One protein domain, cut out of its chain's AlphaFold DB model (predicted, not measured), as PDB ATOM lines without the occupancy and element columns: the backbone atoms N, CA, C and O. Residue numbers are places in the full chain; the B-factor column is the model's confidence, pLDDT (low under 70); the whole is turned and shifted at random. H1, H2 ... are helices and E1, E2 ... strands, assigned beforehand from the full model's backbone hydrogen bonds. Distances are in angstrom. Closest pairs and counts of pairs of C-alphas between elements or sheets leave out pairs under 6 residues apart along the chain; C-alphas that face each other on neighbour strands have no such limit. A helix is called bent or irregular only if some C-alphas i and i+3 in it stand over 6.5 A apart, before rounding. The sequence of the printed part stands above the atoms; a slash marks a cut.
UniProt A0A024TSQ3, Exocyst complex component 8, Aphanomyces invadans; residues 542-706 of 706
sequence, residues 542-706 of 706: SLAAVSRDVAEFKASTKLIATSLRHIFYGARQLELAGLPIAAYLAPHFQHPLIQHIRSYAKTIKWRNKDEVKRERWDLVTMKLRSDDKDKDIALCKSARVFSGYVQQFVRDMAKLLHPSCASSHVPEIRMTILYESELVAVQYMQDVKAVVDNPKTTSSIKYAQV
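Overview. This is residues 542 to 706 of the 706 residues of the protein "Exocyst complex component 8" of Aphanomyces invadans (UniProt A0A024TSQ3). What shape is this? Four long helices, H1, H3, H4 and H6, run side by side in an up-and-down bundle, each against the one before it in the chain, with H1 shifted along towards one end. The hairpin E1 E2 reaches away from the bundle where H4 begins; the short H2 and H5 lie near one end, H7 at the other. What is it made of? The printed part has 165 residues, mostly helix, with seven named helices and two antiparallel strands in the order H1 H2 H3 E1 E2 H4 H5 H6 H7. It is loose, with a radius of gyration of the C-alphas of 19.9 A, spanning 70 by 47 by 23 A.

Along the chain. Where do the elements begin? H1, residues 550 to 576, 38.7 A, starts at C-alpha 550 (223.873, 267.822, 235.385); H2, 581 to 585, and H3, 587 to 613, 40.2 A, follow. H3 is irregular: C-alphas 588 and 591 are 7.1 A apart. What comes next? E1 is 619 to 624, E2 631 to 636, H4 637 to 656, 29.2 A, H5 662 to 665, H6 667 to 692, 37.9 A, ending at C-alpha 692 (227.836, 262.411, 210.334), and H7 695 to 698.

Arrangement. What does the hub, H3, touch? It touches H6 at a shallow tilt of 11 degrees, the same way, closest at the C-alphas of Lys 605 and Val 680, 5.7 A. Are E1 and E2 paired? N 620 and O 635 are within hydrogen-bond range at 2.8 A.

Size, cuts and confidence. How large is it? The farthest C-alphas, Ala 577 and Ser 699, are 70.4 A apart. Is it whole? The printed part has no cut and no long link; pLDDT is under 70 at residues 542 to 548, 624 to 630 and 696 to 706.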
ATOM      1  N   SER A 542     204.372 264.264 235.738       42.41
ATOM      2  CA  SER A 542     203.844 265.612 235.472       42.41
ATOM      3  C   SER A 542     204.890 266.726 235.592       42.41
ATOM      4  O   SER A 542     204.930 267.628 234.758       42.41
ATOM      5  N   LEU A 543     205.755 266.671 236.610       41.91
ATOM      6  CA  LEU A 543     206.764 267.699 236.901       41.91
ATOM      7  C   LEU A 543     208.098 267.464 236.172       41.91
ATOM      8  O   LEU A 543     208.964 268.341 236.159       41.91
ATOM      9  N   ALA A 544     208.249 266.326 235.487       45.25
ATOM     10  CA  ALA A 544     209.435 265.982 234.696       45.25
ATOM     11  C   ALA A 544     209.700 266.919 233.491       45.25
ATOM     12  O   ALA A 544     210.720 266.770 232.816       45.25
ATOM     13  N   ALA A 545     208.809 267.880 233.220       39.25
ATOM     14  CA  ALA A 545     208.987 268.925 232.212       39.25
ATOM     15  C   ALA A 545     210.098 269.939 232.561       39.25
ATOM     16  O   ALA A 545     210.679 270.538 231.656       39.25
ATOM     17  N   VAL A 546     210.437 270.117 233.846       51.09
ATOM     18  CA  VAL A 546     211.587 270.942 234.253       51.09
ATOM     19  C   VAL A 546     212.856 270.089 234.188       51.09
ATOM     20  O   VAL A 546     213.193 269.355 235.118       51.09
ATOM     21  N   SER A 547     213.564 270.160 233.059       57.12
ATOM     22  CA  SER A 547     214.805 269.409 232.851       57.12
ATOM     23  C   SER A 547     215.917 269.910 233.783       57.12
ATOM     24  O   SER A 547     216.537 270.942 233.507       57.12
ATOM     25  N   ARG A 548     216.198 269.165 234.854       69.75
ATOM     26  CA  ARG A 548     217.334 269.440 235.748       69.75
ATOM     27  C   ARG A 548     218.654 269.435 235.010       69.75
ATOM     28  O   ARG A 548     218.866 268.604 234.121       69.75
ATOM     29  N   ASP A 549     219.570 270.298 235.429       79.75
ATOM     30  CA  ASP A 549     220.928 270.259 234.912       79.75
ATOM     31  C   ASP A 549     221.796 269.163 235.562       79.75
ATOM     32  O   ASP A 549     221.565 268.711 236.685       79.75
ATOM     33  N   VAL A 550     222.860 268.755 234.865       82.62
ATOM     34  CA  VAL A 550     223.873 267.822 235.385       82.62
ATOM     35  C   VAL A 550     224.519 268.341 236.683       82.62
ATOM     36  O   VAL A 550     224.874 267.542 237.554       82.62
ATOM     37  N   ALA A 551     224.634 269.662 236.860       84.75
ATOM     38  CA  ALA A 551     225.133 270.259 238.099       84.75
ATOM     39  C   ALA A 551     224.205 270.036 239.314       84.75
ATOM     40  O   ALA A 551     224.695 269.883 240.435       84.75
ATOM     41  N   GLU A 552     222.887 269.962 239.111       86.62
ATOM     42  CA  GLU A 552     221.914 269.703 240.182       86.62
ATOM     43  C   GLU A 552     222.002 268.249 240.658       86.62
ATOM     44  O   GLU A 552     222.058 267.991 241.861       86.62
ATOM     45  N   PHE A 553     222.139 267.299 239.724       89.50
ATOM     46  CA  PHE A 553     222.353 265.884 240.051       89.50
ATOM     47  C   PHE A 553     223.616 265.641 240.881       89.50
ATOM     48  O   PHE A 553     223.625 264.771 241.753       89.50
ATOM     49  N   LYS A 554     224.677 266.428 240.682       89.88
ATOM     50  CA  LYS A 554     225.879 266.394 241.532       89.88
ATOM     51  C   LYS A 554     225.581 266.830 242.972       89.88
ATOM     52  O   LYS A 554     226.109 266.238 243.919       89.88
ATOM     53  N   ALA A 555     224.746 267.853 243.154       89.00
ATOM     54  CA  ALA A 555     224.351 268.343 244.473       89.00
ATOM     55  C   ALA A 555     223.445 267.337 245.204       89.00
ATOM     56  O   ALA A 555     223.748 266.969 246.342       89.00
ATOM     57  N   SER A 556     222.407 266.819 244.537       89.94
ATOM     58  CA  SER A 556     221.517 265.804 245.116       89.94
ATOM     59  C   SER A 556     222.243 264.479 245.369       89.94
ATOM     60  O   SER A 556     222.104 263.914 246.450       89.94
ATOM     61  N   THR A 557     223.139 264.031 244.480       92.69
ATOM     62  CA  THR A 557     223.960 262.830 244.734       92.69
ATOM     63  C   THR A 557     224.866 263.001 245.956       92.69
ATOM     64  O   THR A 557     224.995 262.077 246.759       92.69
ATOM     65  N   LYS A 558     225.466 264.187 246.158       92.00
ATOM     66  CA  LYS A 558     226.239 264.485 247.378       92.00
ATOM     67  C   LYS A 558     225.356 264.425 248.629       92.00
ATOM     68  O   LYS A 558     225.819 263.915 249.652       92.00
ATOM     69  N   LEU A 559     224.125 264.935 248.561       91.69
ATOM     70  CA  LEU A 559     223.161 264.875 249.660       91.69
ATOM     71  C   LEU A 559     222.794 263.421 249.983       91.69
ATOM     72  O   LEU A 559     223.072 262.978 251.095       91.69
ATOM     73  N   ILE A 560     222.303 262.657 249.001       93.81
ATOM     74  CA  ILE A 560     221.940 261.234 249.127       93.81
ATOM     75  C   ILE A 560     223.104 260.423 249.719       93.81
ATOM     76  O   ILE A 560     222.941 259.756 250.740       93.81
ATOM     77  N   ALA A 561     224.308 260.539 249.148       93.50
ATOM     78  CA  ALA A 561     225.497 259.827 249.627       93.50
ATOM     79  C   ALA A 561     225.911 260.213 251.058       93.50
ATOM     80  O   ALA A 561     226.608 259.456 251.729       93.50
ATOM     81  N   THR A 562     225.542 261.402 251.539       93.31
ATOM     82  CA  THR A 562     225.841 261.847 252.909       93.31
ATOM     83  C   THR A 562     224.759 261.380 253.880       93.31
ATOM     84  O   THR A 562     225.098 260.806 254.911       93.31
ATOM     85  N   SER A 563     223.481 261.505 253.512       93.81
ATOM     86  CA  SER A 563     222.348 260.951 254.263       93.81
ATOM     87  C   SER A 563     222.504 259.446 254.489       93.81
ATOM     88  O   SER A 563     222.472 258.999 255.632       93.81
ATOM     89  N   LEU A 564     222.772 258.668 253.432       94.81
ATOM     90  CA  LEU A 564     222.964 257.217 253.541       94.81
ATOM     91  C   LEU A 564     224.157 256.850 254.433       94.81
ATOM     92  O   LEU A 564     224.046 255.921 255.228       94.81
ATOM     93  N   ARG A 565     225.272 257.595 254.379       93.62
ATOM     94  CA  ARG A 565     226.411 257.359 255.286       93.62
ATOM     95  C   ARG A 565     226.049 257.596 256.751       93.62
ATOM     96  O   ARG A 565     226.468 256.808 257.589       93.62
ATOM     97  N   HIS A 566     225.263 258.625 257.070       92.31
ATOM     98  CA  HIS A 566     224.791 258.846 258.443       92.31
ATOM     99  C   HIS A 566     223.820 257.755 258.908       92.31
ATOM    100  O   HIS A 566     223.956 257.255 260.025       92.31
ATOM    101  N   ILE A 567     222.893 257.343 258.039       95.50
ATOM    102  CA  ILE A 567     221.938 256.263 258.309       95.50
ATOM    103  C   ILE A 567     222.677 254.948 258.571       95.50
ATOM    104  O   ILE A 567     222.476 254.335 259.615       95.50
ATOM    105  N   PHE A 568     223.577 254.529 257.675       94.69
ATOM    106  CA  PHE A 568     224.309 253.271 257.839       94.69
ATOM    107  C   PHE A 568     225.366 253.319 258.949       94.69
ATOM    108  O   PHE A 568     225.629 252.291 259.564       94.69
ATOM    109  N   TYR A 569     225.909 254.494 259.289       92.31
ATOM    110  CA  TYR A 569     226.716 254.656 260.500       92.31
ATOM    111  C   TYR A 569     225.893 254.383 261.766       92.31
ATOM    112  O   TYR A 569     226.341 253.629 262.626       92.31
ATOM    113  N   GLY A 570     224.682 254.950 261.862       91.38
ATOM    114  CA  GLY A 570     223.750 254.669 262.958       91.38
ATOM    115  C   GLY A 570     223.328 253.199 262.991       91.38
ATOM    116  O   GLY A 570     223.381 252.574 264.045       91.38
ATOM    117  N   ALA A 571     223.015 252.627 261.825       92.88
ATOM    118  CA  ALA A 571     222.690 251.213 261.680       92.88
ATOM    119  C   ALA A 571     223.809 250.314 262.218       92.88
ATOM    120  O   ALA A 571     223.544 249.415 263.010       92.88
ATOM    121  N   ARG A 572     225.068 250.615 261.871       90.56
ATOM    122  CA  ARG A 572     226.240 249.856 262.321       90.56
ATOM    123  C   ARG A 572     226.434 249.872 263.841       90.56
ATOM    124  O   ARG A 572     226.942 248.890 264.369       90.56
ATOM    125  N   GLN A 573     226.022 250.929 264.547       90.00
ATOM    126  CA  GLN A 573     226.063 250.936 266.019       90.00
ATOM    127  C   GLN A 573     225.095 249.904 266.615       90.00
ATOM    128  O   GLN A 573     225.445 249.230 267.577       90.00
ATOM    129  N   LEU A 574     223.912 249.734 266.013       91.00
ATOM    130  CA  LEU A 574     222.948 248.712 266.432       91.00
ATOM    131  C   LEU A 574     223.451 247.297 266.099       91.00
ATOM    132  O   LEU A 574     223.269 246.390 266.906       91.00
ATOM    133  N   GLU A 575     224.176 247.111 264.989       90.19
ATOM    134  CA  GLU A 575     224.814 245.816 264.690       90.19
ATOM    135  C   GLU A 575     225.887 245.437 265.717       90.19
ATOM    136  O   GLU A 575     226.007 244.267 266.072       90.19
ATOM    137  N   LEU A 576     226.647 246.416 266.225       88.31
ATOM    138  CA  LEU A 576     227.622 246.202 267.303       88.31
ATOM    139  C   LEU A 576     226.953 245.860 268.644       88.31
ATOM    140  O   LEU A 576     227.571 245.183 269.461       88.31
ATOM    141  N   ALA A 577     225.700 246.275 268.847       84.19
ATOM    142  CA  ALA A 577     224.867 245.864 269.977       84.19
ATOM    143  C   ALA A 577     224.179 244.493 269.771       84.19
ATOM    144  O   ALA A 577     223.446 244.049 270.644       84.19
ATOM    145  N   GLY A 578     224.406 243.817 268.635       86.00
ATOM    146  CA  GLY A 578     223.833 242.499 268.324       86.00
ATOM    147  C   GLY A 578     222.619 242.512 267.388       86.00
ATOM    148  O   GLY A 578     222.133 241.444 267.023       86.00
ATOM    149  N   LEU A 579     222.151 243.686 266.943       88.19
ATOM    150  CA  LEU A 579     220.954 243.833 266.111       88.19
ATOM    151  C   LEU A 579     221.312 244.174 264.640       88.19
ATOM    152  O   LEU A 579     221.605 245.333 264.338       88.19
ATOM    153  N   PRO A 580     221.288 243.208 263.694       87.06
ATOM    154  CA  PRO A 580     221.882 243.331 262.350       87.06
ATOM    155  C   PRO A 580     221.063 244.179 261.344       87.06
ATOM    156  O   PRO A 580     220.744 243.734 260.240       87.06
ATOM    157  N   ILE A 581     220.684 245.411 261.703       92.31
ATOM    158  CA  ILE A 581     219.702 246.199 260.938       92.31
ATOM    159  C   ILE A 581     220.184 246.728 259.582       92.31
ATOM    160  O   ILE A 581     219.339 247.042 258.742       92.31
ATOM    161  N   ALA A 582     221.492 246.845 259.312       91.50
ATOM    162  CA  ALA A 582     221.943 247.454 258.056       91.50
ATOM    163  C   ALA A 582     221.609 246.571 256.840       91.50
ATOM    164  O   ALA A 582     221.278 247.098 255.775       91.50
ATOM    165  N   ALA A 583     221.628 245.246 257.021       88.38
ATOM    166  CA  ALA A 583     221.239 244.270 256.005       88.38
ATOM    167  C   ALA A 583     219.739 244.336 255.659       88.38
ATOM    168  O   ALA A 583     219.392 244.304 254.483       88.38
ATOM    169  N   TYR A 584     218.860 244.492 256.657       91.00
ATOM    170  CA  TYR A 584     217.412 244.648 256.442       91.00
ATOM    171  C   TYR A 584     217.049 246.021 255.864       91.00
ATOM    172  O   TYR A 584     216.122 246.141 255.072       91.00
ATOM    173  N   LEU A 585     217.800 247.063 256.224       94.25
ATOM    174  CA  LEU A 585     217.541 248.430 255.775       94.25
ATOM    175  C   LEU A 585     218.006 248.699 254.329       94.25
ATOM    176  O   LEU A 585     217.404 249.512 253.627       94.25
ATOM    177  N   ALA A 586     219.070 248.036 253.866       93.00
ATOM    178  CA  ALA A 586     219.664 248.284 252.551       93.00
ATOM    179  C   ALA A 586     218.719 248.070 251.341       93.00
ATOM    180  O   ALA A 586     218.706 248.952 250.473       93.00
ATOM    181  N   PRO A 587     217.906 246.993 251.264       92.31
ATOM    182  CA  PRO A 587     216.962 246.774 250.163       92.31
ATOM    183  C   PRO A 587     215.939 247.901 249.987       92.31
ATOM    184  O   PRO A 587     215.604 248.255 248.858       92.31
ATOM    185  N   HIS A 588     215.483 248.538 251.069       92.75
ATOM    186  CA  HIS A 588     214.476 249.603 250.975       92.75
ATOM    187  C   HIS A 588     214.976 250.857 250.231       92.75
ATOM    188  O   HIS A 588     214.173 251.585 249.652       92.75
ATOM    189  N   PHE A 589     216.294 251.085 250.165       93.06
ATOM    190  CA  PHE A 589     216.887 252.178 249.384       93.06
ATOM    191  C   PHE A 589     217.209 251.809 247.925       93.06
ATOM    192  O   PHE A 589     217.593 252.686 247.148       93.06
ATOM    193  N   GLN A 590     217.031 250.548 247.518       92.00
ATOM    194  CA  GLN A 590     217.354 250.065 246.170       92.00
ATOM    195  C   GLN A 590     216.568 250.794 245.077       92.00
ATOM    196  O   GLN A 590     217.165 251.317 244.135       92.00
ATOM    197  N   HIS A 591     215.237 250.855 245.194       91.56
ATOM    198  CA  HIS A 591     214.390 251.455 244.161       91.56
ATOM    199  C   HIS A 591     214.626 252.976 244.001       91.56
ATOM    200  O   HIS A 591     214.895 253.395 242.870       91.56
ATOM    201  N   PRO A 592     214.654 253.796 245.078       91.19
ATOM    202  CA  PRO A 592     214.995 255.220 244.976       91.19
ATOM    203  C   PRO A 592     216.386 255.478 244.375       91.19
ATOM    204  O   PRO A 592     216.544 256.373 243.542       91.19
ATOM    205  N   LEU A 593     217.398 254.673 244.734       92.81
ATOM    206  CA  LEU A 593     218.742 254.787 244.154       92.81
ATOM    207  C   LEU A 593     218.740 254.476 242.653       92.81
ATOM    208  O   LEU A 593     219.261 255.272 241.874       92.81
ATOM    209  N   ILE A 594     218.114 253.375 242.228       92.31
ATOM    210  CA  ILE A 594     217.999 253.001 240.808       92.31
ATOM    211  C   ILE A 594     217.282 254.097 240.003       92.31
ATOM    212  O   ILE A 594     217.734 254.452 238.911       92.31
ATOM    213  N   GLN A 595     216.204 254.679 240.537       90.69
ATOM    214  CA  GLN A 595     215.469 255.767 239.882       90.69
ATOM    215  C   GLN A 595     216.308 257.049 239.751       90.69
ATOM    216  O   GLN A 595     216.279 257.696 238.698       90.69
ATOM    217  N   HIS A 596     217.095 257.394 240.775       91.38
ATOM    218  CA  HIS A 596     218.035 258.520 240.739       91.38
ATOM    219  C   HIS A 596     219.136 258.315 239.687       91.38
ATOM    220  O   HIS A 596     219.365 259.193 238.853       91.38
ATOM    221  N   ILE A 597     219.761 257.130 239.664       92.50
ATOM    222  CA  ILE A 597     220.816 256.760 238.702       92.50
ATOM    223  C   ILE A 597     220.296 256.865 237.259       92.50
ATOM    224  O   ILE A 597     220.910 257.535 236.426       92.50
ATOM    225  N   ARG A 598     219.129 256.268 236.979       92.38
ATOM    226  CA  ARG A 598     218.468 256.319 235.663       92.38
ATOM    227  C   ARG A 598     218.111 257.741 235.241       92.38
ATOM    228  O   ARG A 598     218.318 258.106 234.086       92.38
ATOM    229  N   SER A 599     217.603 258.557 236.166       90.25
ATOM    230  CA  SER A 599     217.268 259.964 235.899       90.25
ATOM    231  C   SER A 599     218.508 260.781 235.534       90.25
ATOM    232  O   SER A 599     218.495 261.496 234.531       90.25
ATOM    233  N   TYR A 600     219.608 260.612 236.274       92.19
ATOM    234  CA  TYR A 600     220.875 261.282 235.984       92.19
ATOM    235  C   TYR A 600     221.419 260.854 234.605       92.19
ATOM    236  O   TYR A 600     221.694 261.700 233.749       92.19
ATOM    237  N   ALA A 601     221.480 259.548 234.328       92.69
ATOM    238  CA  ALA A 601     221.916 259.026 233.033       92.69
ATOM    239  C   ALA A 601     221.038 259.522 231.864       92.69
ATOM    240  O   ALA A 601     221.556 259.901 230.813       92.69
ATOM    241  N   LYS A 602     219.711 259.589 232.046       91.38
ATOM    242  CA  LYS A 602     218.765 260.145 231.061       91.38
ATOM    243  C   LYS A 602     219.040 261.623 230.763       91.38
ATOM    244  O   LYS A 602     219.058 262.002 229.591       91.38
ATOM    245  N   THR A 603     219.305 262.442 231.782       90.69
ATOM    246  CA  THR A 603     219.671 263.857 231.599       90.69
ATOM    247  C   THR A 603     220.979 264.015 230.824       90.69
ATOM    248  O   THR A 603     221.049 264.859 229.932       90.69
ATOM    249  N   ILE A 604     221.989 263.178 231.090       92.12
ATOM    250  CA  ILE A 604     223.256 263.190 230.338       92.12
ATOM    251  C   ILE A 604     223.010 262.867 228.854       92.12
ATOM    252  O   ILE A 604     223.475 263.611 227.990       92.12
ATOM    253  N   LYS A 605     222.236 261.815 228.545       91.81
ATOM    254  CA  LYS A 605     221.857 261.457 227.160       91.81
ATOM    255  C   LYS A 605     221.189 262.638 226.445       91.81
ATOM    256  O   LYS A 605     221.597 263.005 225.348       91.81
ATOM    257  N   TRP A 606     220.206 263.272 227.088       89.94
ATOM    258  CA  TRP A 606     219.465 264.392 226.498       89.94
ATOM    259  C   TRP A 606     220.332 265.644 226.276       89.94
ATOM    260  O   TRP A 606     220.317 266.204 225.181       89.94
ATOM    261  N   ARG A 607     221.146 266.045 227.265       89.12
ATOM    262  CA  ARG A 607     222.072 267.187 227.136       89.12
ATOM    263  C   ARG A 607     223.097 266.979 226.019       89.12
ATOM    264  O   ARG A 607     223.313 267.887 225.220       89.12
ATOM    265  N   ASN A 608     223.699 265.792 225.934       90.19
ATOM    266  CA  ASN A 608     224.689 265.494 224.898       90.19
ATOM    267  C   ASN A 608     224.074 265.499 223.495       90.19
ATOM    268  O   ASN A 608     224.671 266.059 222.579       90.19
ATOM    269  N   LYS A 609     222.859 264.962 223.334       89.94
ATOM    270  CA  LYS A 609     222.128 264.996 222.062       89.94
ATOM    271  C   LYS A 609     221.929 266.417 221.531       89.94
ATOM    272  O   LYS A 609     222.029 266.641 220.327       89.94
ATOM    273  N   ASP A 610     221.665 267.380 222.409       87.88
ATOM    274  CA  ASP A 610     221.510 268.781 222.011       87.88
ATOM    275  C   ASP A 610     222.848 269.494 221.752       87.88
ATOM    276  O   ASP A 610     222.895 270.354 220.873       87.88
ATOM    277  N   GLU A 611     223.945 269.124 222.423       88.88
ATOM    278  CA  GLU A 611     225.284 269.629 222.068       88.88
ATOM    279  C   GLU A 611     225.777 269.071 220.723       88.88
ATOM    280  O   GLU A 611     226.280 269.844 219.911       88.88
ATOM    281  N   VAL A 612     225.567 267.780 220.435       88.69
ATOM    282  CA  VAL A 612     225.922 267.154 219.142       88.69
ATOM    283  C   VAL A 612     225.159 267.806 217.979       88.69
ATOM    284  O   VAL A 612     225.751 268.132 216.954       88.69
ATOM    285  N   LYS A 613     223.862 268.117 218.141       86.06
ATOM    286  CA  LYS A 613     223.086 268.888 217.139       86.06
ATOM    287  C   LYS A 613     223.612 270.308 216.893       86.06
ATOM    288  O   LYS A 613     223.320 270.885 215.849       86.06
ATOM    289  N   ARG A 614     224.292 270.909 217.875       84.31
ATOM    290  CA  ARG A 614     224.828 272.284 217.823       84.31
ATOM    291  C   ARG A 614     226.307 272.320 217.427       84.31
ATOM    292  O   ARG A 614     226.916 273.392 217.446       84.31
ATOM    293  N   GLU A 615     226.893 271.167 217.123       82.88
ATOM    294  CA  GLU A 615     228.318 271.032 216.873       82.88
ATOM    295  C   GLU A 615     228.746 271.702 215.558       82.88
ATOM    296  O   GLU A 615     228.064 271.634 214.539       82.88
ATOM    297  N   ARG A 616     229.917 272.346 215.598       78.69
ATOM    298  CA  ARG A 616     230.613 272.922 214.435       78.69
ATOM    299  C   ARG A 616     231.849 272.117 214.018       78.69
ATOM    300  O   ARG A 616     232.591 272.551 213.147       78.69
ATOM    301  N   TRP A 617     232.079 270.976 214.670       78.12
ATOM    302  CA  TRP A 617     233.211 270.058 214.466       78.12
ATOM    303  C   TRP A 617     234.606 270.658 214.719       78.12
ATOM    304  O   TRP A 617     235.623 270.014 214.479       78.12
ATOM    305  N   ASP A 618     234.671 271.869 215.279       76.75
ATOM    306  CA  ASP A 618     235.912 272.503 215.712       76.75
ATOM    307  C   ASP A 618     236.619 271.660 216.789       76.75
ATOM    308  O   ASP A 618     236.060 271.363 217.850       76.75
ATOM    309  N   LEU A 619     237.873 271.296 216.513       80.06
ATOM    310  CA  LEU A 619     238.734 270.576 217.445       80.06
ATOM    311  C   LEU A 619     239.272 271.531 218.508       80.06
ATOM    312  O   LEU A 619     239.795 272.602 218.198       80.06
ATOM    313  N   VAL A 620     239.199 271.116 219.770       78.50
ATOM    314  CA  VAL A 620     239.685 271.905 220.899       78.50
ATOM    315  C   VAL A 620     240.581 271.037 221.780       78.50
ATOM    316  O   VAL A 620     240.152 270.011 222.319       78.50
ATOM    317  N   THR A 621     241.826 271.466 221.980       79.56
ATOM    318  CA  THR A 621     242.838 270.742 222.766       79.56
ATOM    319  C   THR A 621     242.457 270.660 224.244       79.56
ATOM    320  O   THR A 621     242.111 271.670 224.864       79.56
ATOM    321  N   MET A 622     242.484 269.454 224.808       77.19
ATOM    322  CA  MET A 622     242.182 269.148 226.204       77.19
ATOM    323  C   MET A 622     243.326 268.336 226.812       77.19
ATOM    324  O   MET A 622     243.697 267.295 226.276       77.19
ATOM    325  N   LYS A 623     243.830 268.771 227.972       76.19
ATOM    326  CA  LYS A 623     244.785 267.987 228.760       76.19
ATOM    327  C   LYS A 623     244.074 266.853 229.477       76.19
ATOM    328  O   LYS A 623     243.251 267.094 230.363       76.19
ATOM    329  N   LEU A 624     244.409 265.625 229.102       69.44
ATOM    330  CA  LEU A 624     244.035 264.434 229.846       69.44
ATOM    331  C   LEU A 624     245.140 264.133 230.862       69.44
ATOM    332  O   LEU A 624     246.272 263.831 230.482       69.44
ATOM    333  N   ARG A 625     244.797 264.208 232.153       62.22
ATOM    334  CA  ARG A 625     245.659 263.720 233.233       62.22
ATOM    335  C   ARG A 625     245.629 262.196 233.228       62.22
ATOM    336  O   ARG A 625     244.564 261.603 233.387       62.22
ATOM    337  N   SER A 626     246.793 261.595 233.039       60.88
ATOM    338  CA  SER A 626     247.056 260.160 233.141       60.88
ATOM    339  C   SER A 626     248.252 259.985 234.074       60.88
ATOM    340  O   SER A 626     249.122 260.854 234.087       60.88
ATOM    341  N   ASP A 627     248.285 258.897 234.848       60.34
ATOM    342  CA  ASP A 627     249.236 258.722 235.958       60.34
ATOM    343  C   ASP A 627     250.718 258.832 235.547       60.34
ATOM    344  O   ASP A 627     251.533 259.261 236.359       60.34
ATOM    345  N   ASP A 628     251.060 258.529 234.287       58.84
ATOM    346  CA  ASP A 628     252.433 258.652 233.776       58.84
ATOM    347  C   ASP A 628     252.762 260.009 233.120       58.84
ATOM    348  O   ASP A 628     253.880 260.503 233.280       58.84
ATOM    349  N   LYS A 629     251.850 260.607 232.329       60.50
ATOM    350  CA  LYS A 629     252.077 261.877 231.592       60.50
ATOM    351  C   LYS A 629     250.773 262.616 231.272       60.50
ATOM    352  O   LYS A 629     249.822 262.009 230.782       60.50
ATOM    353  N   ASP A 630     250.787 263.945 231.403       68.12
ATOM    354  CA  ASP A 630     249.782 264.820 230.782       68.12
ATOM    355  C   ASP A 630     249.847 264.674 229.251       68.12
ATOM    356  O   ASP A 630     250.892 264.914 228.640       68.12
ATOM    357  N   LYS A 631     248.727 264.301 228.621       75.50
ATOM    358  CA  LYS A 631     248.593 264.245 227.156       75.50
ATOM    359  C   LYS A 631     247.601 265.296 226.675       75.50
ATOM    360  O   LYS A 631     246.458 265.326 227.126       75.50
ATOM    361  N   ASP A 632     248.030 266.129 225.733       77.88
ATOM    362  CA  ASP A 632     247.144 267.017 224.981       77.88
ATOM    363  C   ASP A 632     246.399 266.201 223.911       77.88
ATOM    364  O   ASP A 632     247.014 265.622 223.016       77.88
ATOM    365  N   ILE A 633     245.070 266.132 224.017       81.94
ATOM    366  CA  ILE A 633     244.189 265.424 223.079       81.94
ATOM    367  C   ILE A 633     243.275 266.448 222.403       81.94
ATOM    368  O   ILE A 633     242.608 267.236 223.077       81.94
ATOM    369  N   ALA A 634     243.223 266.442 221.072       81.19
ATOM    370  CA  ALA A 634     242.248 267.221 220.316       81.19
ATOM    371  C   ALA A 634     240.881 266.520 220.365       81.19
ATOM    372  O   ALA A 634     240.765 265.362 219.976       81.19
ATOM    373  N   LEU A 635     239.852 267.212 220.862       82.94
ATOM    374  CA  LEU A 635     238.484 266.693 220.953       82.94
ATOM    375  C   LEU A 635     237.495 267.720 220.403       82.94
ATOM    376  O   LEU A 635     237.640 268.914 220.666       82.94
ATOM    377  N   CYS A 636     236.452 267.253 219.717       85.56
ATOM    378  CA  CYS A 636     235.288 268.074 219.383       85.56
ATOM    379  C   CYS A 636     234.614 268.617 220.660       85.56
ATOM    380  O   CYS A 636     234.780 268.075 221.765       85.56
ATOM    381  N   LYS A 637     233.839 269.696 220.530       85.94
ATOM    382  CA  LYS A 637     233.200 270.366 221.671       85.94
ATOM    383  C   LYS A 637     232.234 269.431 222.408       85.94
ATOM    384  O   LYS A 637     232.280 269.383 223.638       85.94
ATOM    385  N   SER A 638     231.404 268.671 221.692       88.75
ATOM    386  CA  SER A 638     230.473 267.712 222.296       88.75
ATOM    387  C   SER A 638     231.221 266.577 223.001       88.75
ATOM    388  O   SER A 638     230.907 266.277 224.149       88.75
ATOM    389  N   ALA A 639     232.287 266.039 222.399       88.31
ATOM    390  CA  ALA A 639     233.122 264.981 222.978       88.31
ATOM    391  C   ALA A 639     233.763 265.406 224.308       88.31
ATOM    392  O   ALA A 639     233.805 264.635 225.272       88.31
ATOM    393  N   ARG A 640     234.210 266.664 224.399       87.38
ATOM    394  CA  ARG A 640     234.693 267.270 225.647       87.38
ATOM    395  C   ARG A 640     233.594 267.364 226.708       87.38
ATOM    396  O   ARG A 640     233.839 267.012 227.861       87.38
ATOM    397  N   VAL A 641     232.406 267.850 226.340       89.06
ATOM    398  CA  VAL A 641     231.266 267.993 227.264       89.06
ATOM    399  C   VAL A 641     230.793 266.620 227.757       89.06
ATOM    400  O   VAL A 641     230.687 266.414 228.967       89.06
ATOM    401  N   PHE A 642     230.633 265.658 226.846       91.88
ATOM    402  CA  PHE A 642     230.332 264.256 227.128       91.88
ATOM    403  C   PHE A 642     231.335 263.654 228.122       91.88
ATOM    404  O   PHE A 642     230.933 263.140 229.167       91.88
ATOM    405  N   SER A 643     232.638 263.785 227.848       88.94
ATOM    406  CA  SER A 643     233.709 263.302 228.731       88.94
ATOM    407  C   SER A 643     233.616 263.926 230.129       88.94
ATOM    408  O   SER A 643     233.666 263.214 231.134       88.94
ATOM    409  N   GLY A 644     233.371 265.238 230.214       89.31
ATOM    410  CA  GLY A 644     233.148 265.936 231.483       89.31
ATOM    411  C   GLY A 644     231.941 265.409 232.269       89.31
ATOM    412  O   GLY A 644     232.048 265.192 233.481       89.31
ATOM    413  N   TYR A 645     230.814 265.154 231.598       92.62
ATOM    414  CA  TYR A 645     229.614 264.594 232.222       92.62
ATOM    415  C   TYR A 645     229.815 263.151 232.696       92.62
ATOM    416  O   TYR A 645     229.475 262.856 233.840       92.62
ATOM    417  N   VAL A 646     230.421 262.274 231.887       91.81
ATOM    418  CA  VAL A 646     230.705 260.881 232.281       91.81
ATOM    419  C   VAL A 646     231.686 260.835 233.456       91.81
ATOM    420  O   VAL A 646     231.429 260.152 234.446       91.81
ATOM    421  N   GLN A 647     232.761 261.629 233.428       89.69
ATOM    422  CA  GLN A 647     233.697 261.723 234.554       89.69
ATOM    423  C   GLN A 647     233.040 262.266 235.831       89.69
ATOM    424  O   GLN A 647     233.433 261.889 236.937       89.69
ATOM    425  N   GLN A 648     232.084 263.194 235.731       91.69
ATOM    426  CA  GLN A 648     231.340 263.679 236.899       91.69
ATOM    427  C   GLN A 648     230.373 262.607 237.424       91.69
ATOM    428  O   GLN A 648     230.400 262.328 238.621       91.69
ATOM    429  N   PHE A 649     229.623 261.951 236.534       93.12
ATOM    430  CA  PHE A 649     228.709 260.854 236.854       93.12
ATOM    431  C   PHE A 649     229.421 259.719 237.592       93.12
ATOM    432  O   PHE A 649     229.050 259.408 238.719       93.12
ATOM    433  N   VAL A 650     230.506 259.166 237.035       91.44
ATOM    434  CA  VAL A 650     231.263 258.063 237.660       91.44
ATOM    435  C   VAL A 650     231.804 258.458 239.042       91.44
ATOM    436  O   VAL A 650     231.678 257.691 239.998       91.44
ATOM    437  N   ARG A 651     232.331 259.683 239.199       91.94
ATOM    438  CA  ARG A 651     232.801 260.199 240.503       91.94
ATOM    439  C   ARG A 651     231.683 260.387 241.528       91.94
ATOM    440  O   ARG A 651     231.960 260.353 242.725       91.94
ATOM    441  N   ASP A 652     230.452 260.623 241.091       93.50
ATOM    442  CA  ASP A 652     229.294 260.757 241.974       93.50
ATOM    443  C   ASP A 652     228.668 259.389 242.296       93.50
ATOM    444  O   ASP A 652     228.342 259.136 243.457       93.50
ATOM    445  N   MET A 653     228.631 258.456 241.339       92.94
ATOM    446  CA  MET A 653     228.251 257.056 241.570       92.94
ATOM    447  C   MET A 653     229.191 256.363 242.566       92.94
ATOM    448  O   MET A 653     228.727 255.672 243.472       92.94
ATOM    449  N   ALA A 654     230.501 256.623 242.490       90.94
ATOM    450  CA  ALA A 654     231.479 256.116 243.456       90.94
ATOM    451  C   ALA A 654     231.198 256.563 244.909       90.94
ATOM    452  O   ALA A 654     231.542 255.851 245.850       90.94
ATOM    453  N   LYS A 655     230.536 257.713 245.119       90.75
ATOM    454  CA  LYS A 655     230.125 258.180 246.459       90.75
ATOM    455  C   LYS A 655     228.882 257.453 246.971       90.75
ATOM    456  O   LYS A 655     228.756 257.270 248.178       90.75
ATOM    457  N   LEU A 656     227.975 257.054 246.076       89.50
ATOM    458  CA  LEU A 656     226.810 256.227 246.418       89.50
ATOM    459  C   LEU A 656     227.227 254.786 246.743       89.50
ATOM    460  O   LEU A 656     226.695 254.189 247.674       89.50
ATOM    461  N   LEU A 657     228.223 254.260 246.025       88.00
ATOM    462  CA  LEU A 657     228.814 252.936 246.242       88.00
ATOM    463  C   LEU A 657     229.895 252.904 247.343       88.00
ATOM    464  O   LEU A 657     230.722 251.993 247.365       88.00
ATOM    465  N   HIS A 658     229.917 253.876 248.261       89.25
ATOM    466  CA  HIS A 658     230.905 253.895 249.340       89.25
ATOM    467  C   HIS A 658     230.754 252.652 250.249       89.25
ATOM    468  O   HIS A 658     229.644 252.420 250.735       89.25
ATOM    469  N   PRO A 659     231.828 251.892 250.561       84.12
ATOM    470  CA  PRO A 659     231.725 250.618 251.292       84.12
ATOM    471  C   PRO A 659     231.097 250.699 252.689       84.12
ATOM    472  O   PRO A 659     230.609 249.704 253.205       84.12
ATOM    473  N   SER A 660     231.079 251.881 253.316       82.88
ATOM    474  CA  SER A 660     230.393 252.085 254.603       82.88
ATOM    475  C   SER A 660     228.861 252.146 254.497       82.88
ATOM    476  O   SER A 660     228.194 252.308 255.516       82.88
ATOM    477  N   CYS A 661     228.293 252.121 253.289       86.38
ATOM    478  CA  CYS A 661     226.853 252.092 253.057       86.38
ATOM    479  C   CYS A 661     226.447 250.667 252.689       86.38
ATOM    480  O   CYS A 661     226.865 250.176 251.639       86.38
ATOM    481  N   ALA A 662     225.591 250.016 253.482       86.75
ATOM    482  CA  ALA A 662     225.182 248.639 253.191       86.75
ATOM    483  C   ALA A 662     224.436 248.520 251.842       86.75
ATOM    484  O   ALA A 662     224.597 247.533 251.127       86.75
ATOM    485  N   SER A 663     223.737 249.582 251.417       84.44
ATOM    486  CA  SER A 663     223.145 249.694 250.074       84.44
ATOM    487  C   SER A 663     224.162 249.535 248.935       84.44
ATOM    488  O   SER A 663     223.787 249.117 247.845       84.44
ATOM    489  N   SER A 664     225.452 249.814 249.155       85.31
ATOM    490  CA  SER A 664     226.497 249.620 248.138       85.31
ATOM    491  C   SER A 664     226.733 248.147 247.784       85.31
ATOM    492  O   SER A 664     227.323 247.868 246.740       85.31
ATOM    493  N   HIS A 665     226.289 247.201 248.617       86.56
ATOM    494  CA  HIS A 665     226.414 245.760 248.372       86.56
ATOM    495  C   HIS A 665     225.242 245.170 247.575       86.56
ATOM    496  O   HIS A 665     225.352 244.033 247.126       86.56
ATOM    497  N   VAL A 666     224.164 245.932 247.349       89.81
ATOM    498  CA  VAL A 666     222.993 245.495 246.570       89.81
ATOM    499  C   VAL A 666     223.388 245.334 245.086       89.81
ATOM    500  O   VAL A 666     223.744 246.337 244.448       89.81
ATOM    501  N   PRO A 667     223.366 244.111 244.513       89.94
ATOM    502  CA  PRO A 667     223.885 243.847 243.167       89.94
ATOM    503  C   PRO A 667     223.204 244.670 242.068       89.94
ATOM    504  O   PRO A 667     223.868 245.187 241.170       89.94
ATOM    505  N   GLU A 668     221.891 244.860 242.164       92.38
ATOM    506  CA  GLU A 668     221.061 245.539 241.167       92.38
ATOM    507  C   GLU A 668     221.439 247.015 241.007       92.38
ATOM    508  O   GLU A 668     221.335 247.569 239.912       92.38
ATOM    509  N   ILE A 669     221.925 247.657 242.076       90.94
ATOM    510  CA  ILE A 669     222.398 249.047 242.033       90.94
ATOM    511  C   ILE A 669     223.703 249.125 241.233       90.94
ATOM    512  O   ILE A 669     223.841 249.985 240.362       90.94
ATOM    513  N   ARG A 670     224.635 248.189 241.465       90.19
ATOM    514  CA  ARG A 670     225.901 248.095 240.714       90.19
ATOM    515  C   ARG A 670     225.646 247.808 239.234       90.19
ATOM    516  O   ARG A 670     226.186 248.507 238.379       90.19
ATOM    517  N   MET A 671     224.772 246.841 238.941       92.44
ATOM    518  CA  MET A 671     224.378 246.497 237.572       92.44
ATOM    519  C   MET A 671     223.678 247.662 236.863       92.44
ATOM    520  O   MET A 671     223.964 247.917 235.698       92.44
ATOM    521  N   THR A 672     222.825 248.420 237.563       93.38
ATOM    522  CA  THR A 672     222.193 249.628 237.004       93.38
ATOM    523  C   THR A 672     223.234 250.689 236.644       93.38
ATOM    524  O   THR A 672     223.140 251.282 235.574       93.38
ATOM    525  N   ILE A 673     224.238 250.924 237.496       92.44
ATOM    526  CA  ILE A 673     225.307 251.899 237.219       92.44
ATOM    527  C   ILE A 673     226.118 251.489 235.986       92.44
ATOM    528  O   ILE A 673     226.389 252.340 235.140       92.44
ATOM    529  N   LEU A 674     226.477 250.208 235.863       92.00
ATOM    530  CA  LEU A 674     227.210 249.688 234.708       92.00
ATOM    531  C   LEU A 674     226.385 249.829 233.418       92.00
ATOM    532  O   LEU A 674     226.823 250.500 232.487       92.00
ATOM    533  N   TYR A 675     225.154 249.310 233.416       94.62
ATOM    534  CA  TYR A 675     224.253 249.356 232.263       94.62
ATOM    535  C   TYR A 675     223.946 250.788 231.800       94.62
ATOM    536  O   TYR A 675     224.009 251.094 230.611       94.62
ATOM    537  N   GLU A 676     223.650 251.706 232.727       93.38
ATOM    538  CA  GLU A 676     223.384 253.102 232.370       93.38
ATOM    539  C   GLU A 676     224.644 253.834 231.883       93.38
ATOM    540  O   GLU A 676     224.532 254.701 231.015       93.38
ATOM    541  N   SER A 677     225.839 253.473 232.371       91.31
ATOM    542  CA  SER A 677     227.111 254.027 231.874       91.31
ATOM    543  C   SER A 677     227.372 253.619 230.422       91.31
ATOM    544  O   SER A 677     227.691 254.469 229.589       91.31
ATOM    545  N   GLU A 678     227.184 252.336 230.102       92.69
ATOM    546  CA  GLU A 678     227.289 251.815 228.734       92.69
ATOM    547  C   GLU A 678     226.245 252.462 227.819       92.69
ATOM    548  O   GLU A 678     226.581 252.974 226.750       92.69
ATOM    549  N   LEU A 679     224.986 252.532 228.261       93.56
ATOM    550  CA  LEU A 679     223.889 253.100 227.482       93.56
ATOM    551  C   LEU A 679     224.063 254.609 227.219       93.56
ATOM    552  O   LEU A 679     223.663 255.094 226.161       93.56
ATOM    553  N   VAL A 680     224.680 255.361 228.140       94.19
ATOM    554  CA  VAL A 680     225.088 256.763 227.913       94.19
ATOM    555  C   VAL A 680     226.130 256.864 226.794       94.19
ATOM    556  O   VAL A 680     225.998 257.730 225.926       94.19
ATOM    557  N   ALA A 681     227.139 255.988 226.783       92.56
ATOM    558  CA  ALA A 681     228.186 255.992 225.762       92.56
ATOM    559  C   ALA A 681     227.666 255.553 224.383       92.56
ATOM    560  O   ALA A 681     227.922 256.229 223.386       92.56
ATOM    561  N   VAL A 682     226.874 254.479 224.329       94.00
ATOM    562  CA  VAL A 682     226.246 253.989 223.092       94.00
ATOM    563  C   VAL A 682     225.327 255.051 222.486       94.00
ATOM    564  O   VAL A 682     225.425 255.319 221.290       94.00
ATOM    565  N   GLN A 683     224.487 255.710 223.294       93.88
ATOM    566  CA  GLN A 683     223.593 256.766 222.807       93.88
ATOM    567  C   GLN A 683     224.369 257.954 222.220       93.88
ATOM    568  O   GLN A 683     224.007 258.444 221.153       93.88
ATOM    569  N   TYR A 684     225.455 258.388 222.868       94.06
ATOM    570  CA  TYR A 684     226.299 259.465 222.345       94.06
ATOM    571  C   TYR A 684     226.931 259.096 220.992       94.06
ATOM    572  O   TYR A 684     226.853 259.881 220.049       94.06
ATOM    573  N   MET A 685     227.477 257.882 220.857       92.00
ATOM    574  CA  MET A 685     228.035 257.404 219.583       92.00
ATOM    575  C   MET A 685     226.970 257.309 218.478       92.00
ATOM    576  O   MET A 685     227.254 257.620 217.322       92.00
ATOM    577  N   GLN A 686     225.736 256.924 218.820       93.00
ATOM    578  CA  GLN A 686     224.603 256.910 217.888       93.00
ATOM    579  C   GLN A 686     224.171 258.320 217.466       93.00
ATOM    580  O   GLN A 686     223.931 258.541 216.281       93.00
ATOM    581  N   ASP A 687     224.093 259.276 218.398       91.19
ATOM    582  CA  ASP A 687     223.742 260.667 218.082       91.19
ATOM    583  C   ASP A 687     224.832 261.327 217.207       91.19
ATOM    584  O   ASP A 687     224.494 262.009 216.241       91.19
ATOM    585  N   VAL A 688     226.124 261.066 217.468       89.25
ATOM    586  CA  VAL A 688     227.248 261.503 216.608       89.25
ATOM    587  C   VAL A 688     227.130 260.900 215.209       89.25
ATOM    588  O   VAL A 688     227.132 261.639 214.223       89.25
ATOM    589  N   LYS A 689     226.958 259.573 215.108       88.31
ATOM    590  CA  LYS A 689     226.783 258.883 213.823       88.31
ATOM    591  C   LYS A 689     225.615 259.467 213.021       88.31
ATOM    592  O   LYS A 689     225.779 259.761 211.844       88.31
ATOM    593  N   ALA A 690     224.469 259.707 213.659       88.00
ATOM    594  CA  ALA A 690     223.284 260.252 212.997       88.00
ATOM    595  C   ALA A 690     223.486 261.667 212.408       88.00
ATOM    596  O   ALA A 690     222.772 262.043 211.478       88.00
ATOM    597  N   VAL A 691     224.440 262.455 212.923       84.81
ATOM    598  CA  VAL A 691     224.809 263.758 212.338       84.81
ATOM    599  C   VAL A 691     225.872 263.615 211.243       84.81
ATOM    600  O   VAL A 691     225.798 264.331 210.245       84.81
ATOM    601  N   VAL A 692     226.821 262.683 211.372       79.25
ATOM    602  CA  VAL A 692     227.836 262.411 210.334       79.25
ATOM    603  C   VAL A 692     227.211 261.791 209.076       79.25
ATOM    604  O   VAL A 692     227.530 262.223 207.968       79.25
ATOM    605  N   ASP A 693     226.265 260.860 209.245       83.06
ATOM    606  CA  ASP A 693     225.517 260.200 208.161       83.06
ATOM    607  C   ASP A 693     224.544 261.159 207.429       83.06
ATOM    608  O   ASP A 693     223.986 260.812 206.386       83.06
ATOM    609  N   ASN A 694     224.311 262.373 207.948       81.38
ATOM    610  CA  ASN A 694     223.447 263.371 207.316       81.38
ATOM    611  C   ASN A 694     224.242 264.222 206.298       81.38
ATOM    612  O   ASN A 694     225.073 265.040 206.705       81.38
ATOM    613  N   PRO A 695     223.942 264.142 204.983       70.56
ATOM    614  CA  PRO A 695     224.758 264.757 203.926       70.56
ATOM    615  C   PRO A 695     224.844 266.293 203.995       70.56
ATOM    616  O   PRO A 695     225.778 266.894 203.454       70.56
ATOM    617  N   LYS A 696     223.898 266.952 204.682       69.62
ATOM    618  CA  LYS A 696     223.935 268.409 204.911       69.62
ATOM    619  C   LYS A 696     225.003 268.825 205.926       69.62
ATOM    620  O   LYS A 696     225.448 269.964 205.889       69.62
ATOM    621  N   THR A 697     225.394 267.925 206.825       67.69
ATOM    622  CA  THR A 697     226.449 268.148 207.820       67.69
ATOM    623  C   THR A 697     227.781 267.561 207.371       67.69
ATOM    624  O   THR A 697     228.795 268.232 207.553       67.69
ATOM    625  N   THR A 698     227.803 266.412 206.680       64.62
ATOM    626  CA  THR A 698     229.036 265.824 206.110       64.62
ATOM    627  C   THR A 698     229.796 266.805 205.207       64.62
ATOM    628  O   THR A 698     231.018 266.855 205.236       64.62
ATOM    629  N   SER A 699     229.077 267.644 204.451       62.62
ATOM    630  CA  SER A 699     229.649 268.681 203.573       62.62
ATOM    631  C   SER A 699     230.234 269.902 204.304       62.62
ATOM    632  O   SER A 699     230.912 270.716 203.680       62.62
ATOM    633  N   SER A 700     230.000 270.035 205.615       63.06
ATOM    634  CA  SER A 700     230.544 271.116 206.458       63.06
ATOM    635  C   SER A 700     231.724 270.688 207.342       63.06
ATOM    636  O   SER A 700     232.420 271.547 207.885       63.06
ATOM    637  N   ILE A 701     231.971 269.379 207.464       65.25
ATOM    638  CA  ILE A 701     233.097 268.811 208.214       65.25
ATOM    639  C   ILE A 701     234.364 268.928 207.357       65.25
ATOM    640  O   ILE A 701     234.394 268.509 206.200       65.25
ATOM    641  N   LYS A 702     235.434 269.504 207.910       61.88
ATOM    642  CA  LYS A 702     236.733 269.600 207.228       61.88
ATOM    643  C   LYS A 702     237.482 268.277 207.377       61.88
ATOM    644  O   LYS A 702     237.501 267.707 208.458       61.88
ATOM    645  N   TYR A 703     238.194 267.844 206.337       53.09
ATOM    646  CA  TYR A 703     238.912 266.554 206.295       53.09
ATOM    647  C   TYR A 703     239.901 266.277 207.449       53.09
ATOM    648  O   TYR A 703     240.261 265.128 207.654       53.09
ATOM    649  N   ALA A 704     240.341 267.293 208.198       50.09
ATOM    650  CA  ALA A 704     241.191 267.136 209.387       50.09
ATOM    651  C   ALA A 704     240.405 266.909 210.704       50.09
ATOM    652  O   ALA A 704     241.002 266.913 211.778       50.09
ATOM    653  N   GLN A 705     239.074 266.804 210.630       47.19
ATOM    654  CA  GLN A 705     238.141 266.595 211.752       47.19
ATOM    655  C   GLN A 705     237.460 265.211 211.701       47.19
ATOM    656  O   GLN A 705     236.709 264.879 212.618       47.19
ATOM    657  N   VAL A 706     237.703 264.447 210.626       44.16
ATOM    658  CA  VAL A 706     237.310 263.039 210.431       44.16
ATOM    659  C   VAL A 706     238.449 262.142 210.903       44.16
ATOM    660  O   VAL A 706     238.145 261.149 211.595       44.16
TER     661      VAL A 706